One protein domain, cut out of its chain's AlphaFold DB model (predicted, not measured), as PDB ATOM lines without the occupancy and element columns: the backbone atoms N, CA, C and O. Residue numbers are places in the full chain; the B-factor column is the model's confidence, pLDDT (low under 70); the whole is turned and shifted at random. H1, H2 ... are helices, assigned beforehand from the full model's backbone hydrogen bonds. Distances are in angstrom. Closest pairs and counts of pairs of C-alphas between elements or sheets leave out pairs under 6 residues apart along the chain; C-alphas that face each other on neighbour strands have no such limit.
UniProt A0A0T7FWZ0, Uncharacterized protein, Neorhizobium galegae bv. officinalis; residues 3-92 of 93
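AT A GLANCE: This is residues 3 to 92 of the 93 residues of an uncharacterized protein of Neorhizobium galegae bv. officinalis (UniProt A0A0T7FWZ0). A long helix, H2, makes the bar of a wide, open U, with one arm at each of its ends and an empty space between them. The arm at its first end is H1 with the loop of residues 3 to 20, and the arm at its last end is a zigzag of three shorter helices, H3, H4 and H5. The printed part has 90 residues with five named helices in the order H1, H2, H3, H4, H5 and no named strand, and its class is all helix. It is extended, with a radius of gyration of the C-alphas of 19.5 A, and spans 50 by 30 by 24 A.

HOW THE PARTS SIT: Residues 3 to 20 hold no named element and lead to H1, residues 21 to 29. H2, residues 31 to 54, follows after a tight link. H1 and H2 only just touch, with 3 pairs of C-alphas within 8 A, and only at the corner by their link; H2 does so with residues 33 to 34 alone. Their closest C-alphas, of Arg 27 and Ser 34, are 5.6 A apart. They run opposite ways at a steep tilt of 68 degrees, only just short of about perpendicular. H3, residues 56 to 69, stands about perpendicular to H2, at 75 degrees. These two are close but not clearly touching; their closest C-alphas, of Leu 52 and Leu 59, are 7.6 A apart. H4, residues 74 to 80, touches residues 58 to 62 of H3 alone, and the C-alphas of Ala 58 and Ala 80 are the closest, at 5.5 A. H3 and H4 run opposite ways at a steep tilt of 47 degrees. H4 forms a helical hairpin with H5, residues 84 to 90: they touch, with the C-alphas of Ala 78 and Gln 84 closest at 5.5 A, at a shallow tilt of 31 degrees, opposite ways. H1 is apart from H3, H4 and H5. Every O i to N i+4 pair is within hydrogen-bond range in H2, H3, H4 and H5, and 3 of 5 are in H1.

IN THESE COORDINATES: H1 begins at C-alpha 21 (133.695, -37.355, 67.668) and is 13.7 A long from first to last C-alpha. H2 is 35.0 A long and ends at C-alpha 54 (98.739, -46.123, 59.204). H3 measures 19.6 A, H4 10.1 A and H5 10.0 A; H5 ends at C-alpha 90 (113.414, -56.650, 42.509).

THE WHOLE: The C-alphas farthest apart, of Met 12 and Ala 68, are 51.6 A from each other. Residues 41 to 54 of H2 stand free, as do residues 66 to 71, of which 66 to 69 belong to H3. The printed part has no cut, and the four links between its helices are tight. The mean pLDDT of the printed part is 71.4; residues 3 to 35 and 83 to 92 are under 70.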
ATOM      1  N   GLU A   3     123.308 -33.388  56.148       51.53
ATOM      2  CA  GLU A   3     123.205 -31.933  56.215       51.53
ATOM      3  C   GLU A   3     124.569 -31.233  56.122       51.53
ATOM      4  O   GLU A   3     124.676 -30.183  55.504       51.53
ATOM      5  N   ILE A   4     125.626 -31.828  56.687       52.34
ATOM      6  CA  ILE A   4     126.991 -31.266  56.678       52.34
ATOM      7  C   ILE A   4     127.819 -31.881  55.547       52.34
ATOM      8  O   ILE A   4     128.530 -31.193  54.825       52.34
ATOM      9  N   THR A   5     127.723 -33.199  55.383       52.84
ATOM     10  CA  THR A   5     128.528 -33.966  54.431       52.84
ATOM     11  C   THR A   5     128.020 -33.781  52.999       52.84
ATOM     12  O   THR A   5     128.826 -33.806  52.077       52.84
ATOM     13  N   TRP A   6     126.714 -33.556  52.809       56.16
ATOM     14  CA  TRP A   6     126.078 -33.357  51.498       56.16
ATOM     15  C   TRP A   6     125.319 -32.026  51.376       56.16
ATOM     16  O   TRP A   6     124.564 -31.858  50.423       56.16
ATOM     17  N   ALA A   7     125.519 -31.085  52.309       56.41
ATOM     18  CA  ALA A   7     124.893 -29.756  52.288       56.41
ATOM     19  C   ALA A   7     123.356 -29.794  52.124       56.41
ATOM     20  O   ALA A   7     122.772 -28.987  51.407       56.41
ATOM     21  N   PHE A   8     122.680 -30.739  52.789       52.56
ATOM     22  CA  PHE A   8     121.219 -30.925  52.717       52.56
ATOM     23  C   PHE A   8     120.399 -29.898  53.539       52.56
ATOM     24  O   PHE A   8     119.354 -30.215  54.098       52.56
ATOM     25  N   GLY A   9     120.870 -28.652  53.605       50.69
ATOM     26  CA  GLY A   9     120.184 -27.489  54.175       50.69
ATOM     27  C   GLY A   9     120.612 -26.219  53.433       50.69
ATOM     28  O   GLY A   9     121.610 -26.246  52.722       50.69
ATOM     29  N   GLU A  10     119.887 -25.104  53.593       49.88
ATOM     30  CA  GLU A  10     120.127 -23.825  52.879       49.88
ATOM     31  C   GLU A  10     121.569 -23.272  52.972       49.88
ATOM     32  O   GLU A  10     121.935 -22.346  52.250       49.88
ATOM     33  N   THR A  11     122.420 -23.823  53.837       48.62
ATOM     34  CA  THR A  11     123.822 -23.425  53.978       48.62
ATOM     35  C   THR A  11     124.766 -24.187  53.043       48.62
ATOM     36  O   THR A  11     125.068 -25.363  53.231       48.62
ATOM     37  N   MET A  12     125.309 -23.429  52.090       43.06
ATOM     38  CA  MET A  12     126.197 -23.786  50.975       43.06
ATOM     39  C   MET A  12     127.637 -24.225  51.348       43.06
ATOM     40  O   MET A  12     128.578 -23.945  50.610       43.06
ATOM     41  N   THR A  13     127.862 -24.885  52.490       48.94
ATOM     42  CA  THR A  13     129.213 -25.347  52.883       48.94
ATOM     43  C   THR A  13     129.195 -26.817  53.280       48.94
ATOM     44  O   THR A  13     128.740 -27.146  54.375       48.94
ATOM     45  N   SER A  14     129.707 -27.687  52.403       45.75
ATOM     46  CA  SER A  14     129.957 -29.092  52.726       45.75
ATOM     47  C   SER A  14     131.318 -29.233  53.404       45.75
ATOM     48  O   SER A  14     132.352 -29.061  52.758       45.75
ATOM     49  N   GLU A  15     131.335 -29.564  54.688       53.97
ATOM     50  CA  GLU A  15     132.569 -29.942  55.378       53.97
ATOM     51  C   GLU A  15     132.518 -31.452  55.642       53.97
ATOM     52  O   GLU A  15     131.672 -31.964  56.380       53.97
ATOM     53  N   VAL A  16     133.383 -32.206  54.960       52.56
ATOM     54  CA  VAL A  16     133.438 -33.664  55.099       52.56
ATOM     55  C   VAL A  16     134.242 -33.994  56.350       52.56
ATOM     56  O   VAL A  16     135.453 -33.802  56.389       52.56
ATOM     57  N   TYR A  17     133.559 -34.499  57.374       55.19
ATOM     58  CA  TYR A  17     134.182 -34.987  58.599       55.19
ATOM     59  C   TYR A  17     134.031 -36.502  58.686       55.19
ATOM     60  O   TYR A  17     132.920 -37.031  58.658       55.19
ATOM     61  N   GLU A  18     135.164 -37.194  58.786       52.81
ATOM     62  CA  GLU A  18     135.239 -38.658  58.738       52.81
ATOM     63  C   GLU A  18     134.954 -39.329  60.093       52.81
ATOM     64  O   GLU A  18     134.657 -40.521  60.143       52.81
ATOM     65  N   LYS A  19     135.024 -38.583  61.206       58.97
ATOM     66  CA  LYS A  19     134.924 -39.128  62.570       58.97
ATOM     67  C   LYS A  19     133.729 -38.562  63.332       58.97
ATOM     68  O   LYS A  19     133.514 -37.353  63.366       58.97
ATOM     69  N   SER A  20     132.990 -39.448  64.007       58.41
ATOM     70  CA  SER A  20     131.796 -39.100  64.794       58.41
ATOM     71  C   SER A  20     132.088 -38.117  65.942       58.41
ATOM     72  O   SER A  20     131.272 -37.259  66.270       58.41
ATOM     73  N   GLU A  21     133.285 -38.184  66.525       63.19
ATOM     74  CA  GLU A  21     133.695 -37.355  67.668       63.19
ATOM     75  C   GLU A  21     133.888 -35.871  67.316       63.19
ATOM     76  O   GLU A  21     133.657 -34.991  68.148       63.19
ATOM     77  N   ASP A  22     134.251 -35.566  66.068       58.88
ATOM     78  CA  ASP A  22     134.412 -34.186  65.602       58.88
ATOM     79  C   ASP A  22     133.059 -33.495  65.345       58.88
ATOM     80  O   ASP A  22     132.976 -32.268  65.268       58.88
ATOM     81  N   LEU A  23     131.969 -34.269  65.334       58.12
ATOM     82  CA  LEU A  23     130.600 -33.786  65.140       58.12
ATOM     83  C   LEU A  23     130.033 -33.108  66.389       58.12
ATOM     84  O   LEU A  23     129.329 -32.102  66.283       58.12
ATOM     85  N   ALA A  24     130.362 -33.617  67.580       61.47
ATOM     86  CA  ALA A  24     129.943 -33.002  68.840       61.47
ATOM     87  C   ALA A  24     130.509 -31.576  68.976       61.47
ATOM     88  O   ALA A  24     129.825 -30.668  69.446       61.47
ATOM     89  N   LYS A  25     131.731 -31.356  68.472       61.94
ATOM     90  CA  LYS A  25     132.399 -30.047  68.464       61.94
ATOM     91  C   LYS A  25     131.722 -29.050  67.509       61.94
ATOM     92  O   LYS A  25     131.685 -27.860  67.812       61.94
ATOM     93  N   LEU A  26     131.158 -29.508  66.387       59.03
ATOM     94  CA  LEU A  26     130.425 -28.660  65.427       59.03
ATOM     95  C   LEU A  26     129.047 -28.245  65.936       59.03
ATOM     96  O   LEU A  26     128.635 -27.103  65.737       59.03
ATOM     97  N   ARG A  27     128.371 -29.153  66.645       58.34
ATOM     98  CA  ARG A  27     127.061 -28.915  67.268       58.34
ATOM     99  C   ARG A  27     127.098 -27.762  68.281       58.34
ATOM    100  O   ARG A  27     126.129 -27.024  68.410       58.34
ATOM    101  N   ILE A  28     128.248 -27.580  68.932       61.91
ATOM    102  CA  ILE A  28     128.533 -26.471  69.856       61.91
ATOM    103  C   ILE A  28     128.923 -25.184  69.101       61.91
ATOM    104  O   ILE A  28     128.606 -24.091  69.554       61.91
ATOM    105  N   ARG A  29     129.609 -25.283  67.950       61.84
ATOM    106  CA  ARG A  29     130.121 -24.117  67.198       61.84
ATOM    107  C   ARG A  29     129.087 -23.411  66.315       61.84
ATOM    108  O   ARG A  29     129.265 -22.232  66.032       61.84
ATOM    109  N   ARG A  30     128.052 -24.107  65.838       62.50
ATOM    110  CA  ARG A  30     126.969 -23.523  65.025       62.50
ATOM    111  C   ARG A  30     125.624 -23.823  65.687       62.50
ATOM    112  O   ARG A  30     125.031 -24.863  65.422       62.50
ATOM    113  N   GLU A  31     125.122 -22.908  66.515       61.38
ATOM    114  CA  GLU A  31     123.833 -23.066  67.215       61.38
ATOM    115  C   GLU A  31     122.665 -23.358  66.252       61.38
ATOM    116  O   GLU A  31     121.831 -24.218  66.529       61.38
ATOM    117  N   GLY A  32     122.665 -22.749  65.058       64.31
ATOM    118  CA  GLY A  32     121.663 -23.019  64.018       64.31
ATOM    119  C   GLY A  32     121.696 -24.448  63.457       64.31
ATOM    120  O   GLY A  32     120.665 -24.974  63.050       64.31
ATOM    121  N   LEU A  33     122.850 -25.120  63.490       65.06
ATOM    122  CA  LEU A  33     122.994 -26.498  63.013       65.06
ATOM    123  C   LEU A  33     122.299 -27.488  63.954       65.06
ATOM    124  O   LEU A  33     121.685 -28.451  63.505       65.06
ATOM    125  N   SER A  34     122.364 -27.228  65.261       67.38
ATOM    126  CA  SER A  34     121.655 -28.022  66.264       67.38
ATOM    127  C   SER A  34     120.145 -27.959  66.064       67.38
ATOM    128  O   SER A  34     119.498 -29.002  66.111       67.38
ATOM    129  N   LEU A  35     119.615 -26.767  65.768       69.25
ATOM    130  CA  LEU A  35     118.194 -26.557  65.490       69.25
ATOM    131  C   LEU A  35     117.740 -27.279  64.215       69.25
ATOM    132  O   LEU A  35     116.689 -27.913  64.223       69.25
ATOM    133  N   VAL A  36     118.539 -27.233  63.142       71.25
ATOM    134  CA  VAL A  36     118.228 -27.929  61.878       71.25
ATOM    135  C   VAL A  36     118.272 -29.447  62.048       71.25
ATOM    136  O   VAL A  36     117.386 -30.151  61.580       71.25
ATOM    137  N   VAL A  37     119.269 -29.981  62.753       71.81
ATOM    138  CA  VAL A  37     119.341 -31.427  63.015       71.81
ATOM    139  C   VAL A  37     118.172 -31.876  63.888       71.81
ATOM    140  O   VAL A  37     117.565 -32.913  63.625       71.81
ATOM    141  N   GLU A  38     117.833 -31.108  64.923       77.25
ATOM    142  CA  GLU A  38     116.707 -31.433  65.795       77.25
ATOM    143  C   GLU A  38     115.367 -31.373  65.052       77.25
ATOM    144  O   GLU A  38     114.544 -32.275  65.218       77.25
ATOM    145  N   SER A  39     115.158 -30.373  64.189       78.25
ATOM    146  CA  SER A  39     113.936 -30.269  63.387       78.25
ATOM    147  C   SER A  39     113.818 -31.413  62.380       78.25
ATOM    148  O   SER A  39     112.741 -32.002  62.254       78.25
ATOM    149  N   THR A  40     114.917 -31.805  61.728       77.81
ATOM    150  CA  THR A  40     114.936 -32.962  60.825       77.81
ATOM    151  C   THR A  40     114.620 -34.250  61.577       77.81
ATOM    152  O   THR A  40     113.766 -35.017  61.135       77.81
ATOM    153  N   LEU A  41     115.253 -34.485  62.732       79.50
ATOM    154  CA  LEU A  41     114.990 -35.673  63.548       79.50
ATOM    155  C   LEU A  41     113.532 -35.731  64.005       79.50
ATOM    156  O   LEU A  41     112.910 -36.786  63.901       79.50
ATOM    157  N   ARG A  42     112.972 -34.603  64.453       82.56
ATOM    158  CA  ARG A  42     111.564 -34.512  64.857       82.56
ATOM    159  C   ARG A  42     110.625 -34.800  63.689       82.56
ATOM    160  O   ARG A  42     109.735 -35.628  63.819       82.56
ATOM    161  N   THR A  43     110.894 -34.212  62.525       84.19
ATOM    162  CA  THR A  43     110.105 -34.444  61.305       84.19
ATOM    163  C   THR A  43     110.142 -35.913  60.882       84.19
ATOM    164  O   THR A  43     109.119 -36.487  60.515       84.19
ATOM    165  N   GLN A  44     111.316 -36.555  60.925       82.75
ATOM    166  CA  GLN A  44     111.417 -37.977  60.589       82.75
ATOM    167  C   GLN A  44     110.769 -38.870  61.650       82.75
ATOM    168  O   GLN A  44     110.212 -39.903  61.283       82.75
ATOM    169  N   LEU A  45     110.797 -38.481  62.928       83.44
ATOM    170  CA  LEU A  45     110.100 -39.195  63.997       83.44
ATOM    171  C   LEU A  45     108.584 -39.139  63.795       83.44
ATOM    172  O   LEU A  45     107.957 -40.188  63.710       83.44
ATOM    173  N   GLU A  46     108.014 -37.949  63.611       88.81
ATOM    174  CA  GLU A  46     106.580 -37.767  63.335       88.81
ATOM    175  C   GLU A  46     106.153 -38.538  62.080       88.81
ATOM    176  O   GLU A  46     105.114 -39.202  62.042       88.81
ATOM    177  N   ARG A  47     106.993 -38.515  61.040       87.44
ATOM    178  CA  ARG A  47     106.766 -39.300  59.826       87.44
ATOM    179  C   ARG A  47     106.790 -40.801  60.107       87.44
ATOM    180  O   ARG A  47     105.943 -41.520  59.582       87.44
ATOM    181  N   ALA A  48     107.747 -41.286  60.894       84.56
ATOM    182  CA  ALA A  48     107.825 -42.692  61.271       84.56
ATOM    183  C   ALA A  48     106.596 -43.108  62.089       84.56
ATOM    184  O   ALA A  48     105.974 -44.116  61.765       84.56
ATOM    185  N   GLU A  49     106.187 -42.307  63.071       87.12
ATOM    186  CA  GLU A  49     104.979 -42.531  63.871       87.12
ATOM    187  C   GLU A  49     103.722 -42.581  62.999       87.12
ATOM    188  O   GLU A  49     102.913 -43.497  63.139       87.12
ATOM    189  N   SER A  50     103.583 -41.670  62.034       88.44
ATOM    190  CA  SER A  50     102.470 -41.672  61.079       88.44
ATOM    191  C   SER A  50     102.451 -42.930  60.196       88.44
ATOM    192  O   SER A  50     101.394 -43.527  59.958       88.44
ATOM    193  N   ILE A  51     103.619 -43.391  59.740       86.81
ATOM    194  CA  ILE A  51     103.741 -44.637  58.970       86.81
ATOM    195  C   ILE A  51     103.350 -45.844  59.832       86.81
ATOM    196  O   ILE A  51     102.607 -46.707  59.367       86.81
ATOM    197  N   LEU A  52     103.803 -45.894  61.085       86.81
ATOM    198  CA  LEU A  52     103.454 -46.972  62.012       86.81
ATOM    199  C   LEU A  52     101.956 -46.962  62.341       86.81
ATOM    200  O   LEU A  52     101.323 -48.013  62.329       86.81
ATOM    201  N   ALA A  53     101.366 -45.786  62.564       86.81
ATOM    202  CA  ALA A  53      99.940 -45.643  62.838       86.81
ATOM    203  C   ALA A  53      99.072 -46.081  61.647       86.81
ATOM    204  O   ALA A  53      98.082 -46.784  61.835       86.81
ATOM    205  N   SER A  54      99.460 -45.717  60.421       86.81
ATOM    206  CA  SER A  54      98.739 -46.123  59.204       86.81
ATOM    207  C   SER A  54      98.837 -47.620  58.901       86.81
ATOM    208  O   SER A  54      97.933 -48.168  58.279       86.81
ATOM    209  N   HIS A  55      99.894 -48.294  59.363       87.62
ATOM    210  CA  HIS A  55     100.119 -49.729  59.149       87.62
ATOM    211  C   HIS A  55      99.961 -50.551  60.437       87.62
ATOM    212  O   HIS A  55     100.526 -51.640  60.552       87.62
ATOM    213  N   ARG A  56      99.197 -50.045  61.413       85.50
ATOM    214  CA  ARG A  56      99.061 -50.666  62.736       85.50
ATOM    215  C   ARG A  56      98.528 -52.099  62.672       85.50
ATOM    216  O   ARG A  56      99.097 -52.977  63.304       85.50
ATOM    217  N   GLU A  57      97.513 -52.355  61.851       84.94
ATOM    218  CA  GLU A  57      96.957 -53.706  61.676       84.94
ATOM    219  C   GLU A  57      97.991 -54.690  61.102       84.94
ATOM    220  O   GLU A  57      98.099 -55.831  61.551       84.94
ATOM    221  N   ALA A  58      98.808 -54.236  60.145       85.00
ATOM    222  CA  ALA A  58      99.885 -55.042  59.578       85.00
ATOM    223  C   ALA A  58     100.994 -55.317  60.608       85.00
ATOM    224  O   ALA A  58     101.544 -56.419  60.637       85.00
ATOM    225  N   LEU A  59     101.306 -54.342  61.469       87.12
ATOM    226  CA  LEU A  59     102.251 -54.502  62.578       87.12
ATOM    227  C   LEU A  59     101.750 -55.505  63.615       87.12
ATOM    228  O   LEU A  59     102.524 -56.367  64.025       87.12
ATOM    229  N   ASP A  60     100.479 -55.433  64.005       89.06
ATOM    230  CA  ASP A  60      99.888 -56.362  64.970       89.06
ATOM    231  C   ASP A  60      99.935 -57.799  64.423       89.06
ATOM    232  O   ASP A  60     100.423 -58.715  65.089       89.06
ATOM    233  N   MET A  61      99.560 -57.991  63.155       87.31
ATOM    234  CA  MET A  61      99.647 -59.287  62.477       87.31
ATOM    235  C   MET A  61     101.089 -59.815  62.385       87.31
ATOM    236  O   MET A  61     101.337 -60.992  62.659       87.31
ATOM    237  N   LEU A  62     102.053 -58.970  62.000       88.31
ATOM    238  CA  LEU A  62     103.468 -59.358  61.950       88.31
ATOM    239  C   LEU A  62     104.004 -59.697  63.341       88.31
ATOM    240  O   LEU A  62     104.787 -60.633  63.475       88.31
ATOM    241  N   THR A  63     103.568 -58.985  64.376       89.19
ATOM    242  CA  THR A  63     103.984 -59.236  65.760       89.19
ATOM    243  C   THR A  63     103.483 -60.592  66.248       89.19
ATOM    244  O   THR A  63     104.263 -61.363  66.810       89.19
ATOM    245  N   GLU A  64     102.223 -60.934  65.971       89.00
ATOM    246  CA  GLU A  64     101.673 -62.254  66.303       89.00
ATOM    247  C   GLU A  64     102.376 -63.380  65.532       89.00
ATOM    248  O   GLU A  64     102.754 -64.397  66.123       89.00
ATOM    249  N   ARG A  65     102.659 -63.182  64.237       86.81
ATOM    250  CA  ARG A  65     103.444 -64.151  63.456       86.81
ATOM    251  C   ARG A  65     104.863 -64.305  63.990       86.81
ATOM    252  O   ARG A  65     105.320 -65.430  64.151       86.81
ATOM    253  N   LEU A  66     105.544 -63.214  64.342       90.19
ATOM    254  CA  LEU A  66     106.886 -63.276  64.924       90.19
ATOM    255  C   LEU A  66     106.881 -64.011  66.270       90.19
ATOM    256  O   LEU A  66     107.806 -64.765  66.566       90.19
ATOM    257  N   ARG A  67     105.831 -63.826  67.078       90.19
ATOM    258  CA  ARG A  67     105.664 -64.525  68.355       90.19
ATOM    259  C   ARG A  67     105.493 -66.034  68.165       90.19
ATOM    260  O   ARG A  67     106.046 -66.802  68.952       90.19
ATOM    261  N   ALA A  68     104.758 -66.449  67.135       87.62
ATOM    262  CA  ALA A  68     104.525 -67.856  66.820       87.62
ATOM    263  C   ALA A  68     105.731 -68.521  66.130       87.62
ATOM    264  O   ALA A  68     106.185 -69.583  66.550       87.62
ATOM    265  N   GLU A  69     106.265 -67.887  65.086       86.44
ATOM    266  CA  GLU A  69     107.269 -68.452  64.175       86.44
ATOM    267  C   GLU A  69     108.714 -68.172  64.634       86.44
ATOM    268  O   GLU A  69     109.651 -68.791  64.132       86.44
ATOM    269  N   LYS A  70     108.922 -67.246  65.588       86.25
ATOM    270  CA  LYS A  70     110.227 -66.753  66.096       86.25
ATOM    271  C   LYS A  70     111.164 -66.153  65.040       86.25
ATOM    272  O   LYS A  70     112.256 -65.697  65.374       86.25
ATOM    273  N   SER A  71     110.747 -66.134  63.781       87.56
ATOM    274  CA  SER A  71     111.466 -65.557  62.653       87.56
ATOM    275  C   SER A  71     110.467 -65.099  61.596       87.56
ATOM    276  O   SER A  71     109.416 -65.711  61.443       87.56
ATOM    277  N   LEU A  72     110.801 -64.032  60.876       85.31
ATOM    278  CA  LEU A  72     110.037 -63.529  59.736       85.31
ATOM    279  C   LEU A  72     110.995 -63.294  58.572       85.31
ATOM    280  O   LEU A  72     112.107 -62.799  58.776       85.31
ATOM    281  N   THR A  73     110.567 -63.609  57.351       86.50
ATOM    282  CA  THR A  73     111.351 -63.288  56.153       86.50
ATOM    283  C   THR A  73     110.983 -61.907  55.608       86.50
ATOM    284  O   THR A  73     109.904 -61.373  55.863       86.50
ATOM    285  N   ALA A  74     111.864 -61.320  54.791       83.06
ATOM    286  CA  ALA A  74     111.579 -60.049  54.120       83.06
ATOM    287  C   ALA A  74     110.328 -60.113  53.215       83.06
ATOM    288  O   ALA A  74     109.659 -59.099  53.011       83.06
ATOM    289  N   LEU A  75     109.995 -61.302  52.694       81.75
ATOM    290  CA  LEU A  75     108.792 -61.521  51.890       81.75
ATOM    291  C   LEU A  75     107.523 -61.446  52.742       81.75
ATOM    292  O   LEU A  75     106.552 -60.838  52.301       81.75
ATOM    293  N   ASP A  76     107.547 -61.989  53.961       81.38
ATOM    294  CA  ASP A  76     106.409 -61.939  54.887       81.38
ATOM    295  C   ASP A  76     106.059 -60.500  55.275       81.38
ATOM    296  O   ASP A  76     104.891 -60.114  55.285       81.38
ATOM    297  N   VAL A  77     107.082 -59.679  55.530       84.25
ATOM    298  CA  VAL A  77     106.908 -58.258  55.860       84.25
ATOM    299  C   VAL A  77     106.338 -57.484  54.671       84.25
ATOM    300  O   VAL A  77     105.414 -56.690  54.826       84.25
ATOM    301  N   ALA A  78     106.845 -57.721  53.461       82.38
ATOM    302  CA  ALA A  78     106.336 -57.037  52.276       82.38
ATOM    303  C   ALA A  78     104.931 -57.484  51.869       82.38
ATOM    304  O   ALA A  78     104.175 -56.664  51.344       82.38
ATOM    305  N   ALA A  79     104.584 -58.748  52.124       81.81
ATOM    306  CA  ALA A  79     103.229 -59.255  51.957       81.81
ATOM    307  C   ALA A  79     102.258 -58.526  52.891       81.81
ATOM    308  O   ALA A  79     101.242 -58.005  52.438       81.81
ATOM    309  N   ALA A  80     102.620 -58.398  54.171       81.69
ATOM    310  CA  ALA A  80     101.810 -57.707  55.172       81.69
ATOM    311  C   ALA A  80     101.582 -56.216  54.861       81.69
ATOM    312  O   ALA A  80     100.544 -55.667  55.210       81.69
ATOM    313  N   VAL A  81     102.529 -55.566  54.179       81.75
ATOM    314  CA  VAL A  81     102.455 -54.140  53.804       81.75
ATOM    315  C   VAL A  81     101.932 -53.946  52.364       81.75
ATOM    316  O   VAL A  81     101.949 -52.841  51.829       81.75
ATOM    317  N   GLY A  82     101.479 -55.013  51.692       74.31
ATOM    318  CA  GLY A  82     100.904 -54.935  50.340       74.31
ATOM    319  C   GLY A  82     101.900 -54.536  49.241       74.31
ATOM    320  O   GLY A  82     101.501 -54.156  48.144       74.31
ATOM    321  N   LYS A  83     103.212 -54.625  49.497       67.69
ATOM    322  CA  LYS A  83     104.288 -54.260  48.549       67.69
ATOM    323  C   LYS A  83     104.860 -55.457  47.790       67.69
ATOM    324  O   LYS A  83     105.970 -55.393  47.258       67.69
ATOM    325  N   GLN A  84     104.113 -56.552  47.720       57.78
ATOM    326  CA  GLN A  84     104.584 -57.815  47.157       57.78
ATOM    327  C   GLN A  84     105.014 -57.688  45.685       57.78
ATOM    328  O   GLN A  84     106.035 -58.253  45.294       57.78
ATOM    329  N   GLU A  85     104.331 -56.850  44.897       55.44
ATOM    330  CA  GLU A  85     104.710 -56.556  43.506       55.44
ATOM    331  C   GLU A  85     106.087 -55.880  43.368       55.44
ATOM    332  O   GLU A  85     106.827 -56.174  42.426       55.44
ATOM    333  N   TYR A  86     106.479 -55.013  44.308       59.94
ATOM    334  CA  TYR A  86     107.780 -54.335  44.272       59.94
ATOM    335  C   TYR A  86     108.939 -55.301  44.542       59.94
ATOM    336  O   TYR A  86     109.978 -55.210  43.886       59.94
ATOM    337  N   LEU A  87     108.763 -56.258  45.460       56.16
ATOM    338  CA  LEU A  87     109.781 -57.276  45.735       56.16
ATOM    339  C   LEU A  87     109.891 -58.321  44.621       56.16
ATOM    340  O   LEU A  87     110.997 -58.750  44.298       56.16
ATOM    341  N   LEU A  88     108.771 -58.703  44.000       59.19
ATOM    342  CA  LEU A  88     108.777 -59.614  42.851       59.19
ATOM    343  C   LEU A  88     109.534 -59.009  41.660       59.19
ATOM    344  O   LEU A  88     110.298 -59.714  41.003       59.19
ATOM    345  N   ARG A  89     109.405 -57.695  41.428       58.69
ATOM    346  CA  ARG A  89     110.200 -56.975  40.417       58.69
ATOM    347  C   ARG A  89     111.682 -56.872  40.777       58.69
ATOM    348  O   ARG A  89     112.515 -56.968  39.883       58.69
ATOM    349  N   ALA A  90     112.022 -56.701  42.056       59.03
ATOM    350  CA  ALA A  90     113.414 -56.650  42.509       59.03
ATOM    351  C   ALA A  90     114.138 -58.002  42.377       59.03
ATOM    352  O   ALA A  90     115.338 -58.019  42.146       59.03
ATOM    353  N   LYS A  91     113.411 -59.123  42.486       56.66
ATOM    354  CA  LYS A  91     113.951 -60.486  42.335       56.66
ATOM    355  C   LYS A  91     114.130 -60.922  40.870       56.66
ATOM    356  O   LYS A  91     114.761 -61.941  40.617       56.66
ATOM    357  N   ALA A  92     113.534 -60.190  39.928       55.56
ATOM    358  CA  ALA A  92     113.598 -60.457  38.489       55.56
ATOM    359  C   ALA A  92     114.736 -59.700  37.766       55.56
ATOM    360  O   ALA A  92     114.871 -59.832  36.551       55.56
TER     361      ALA A  92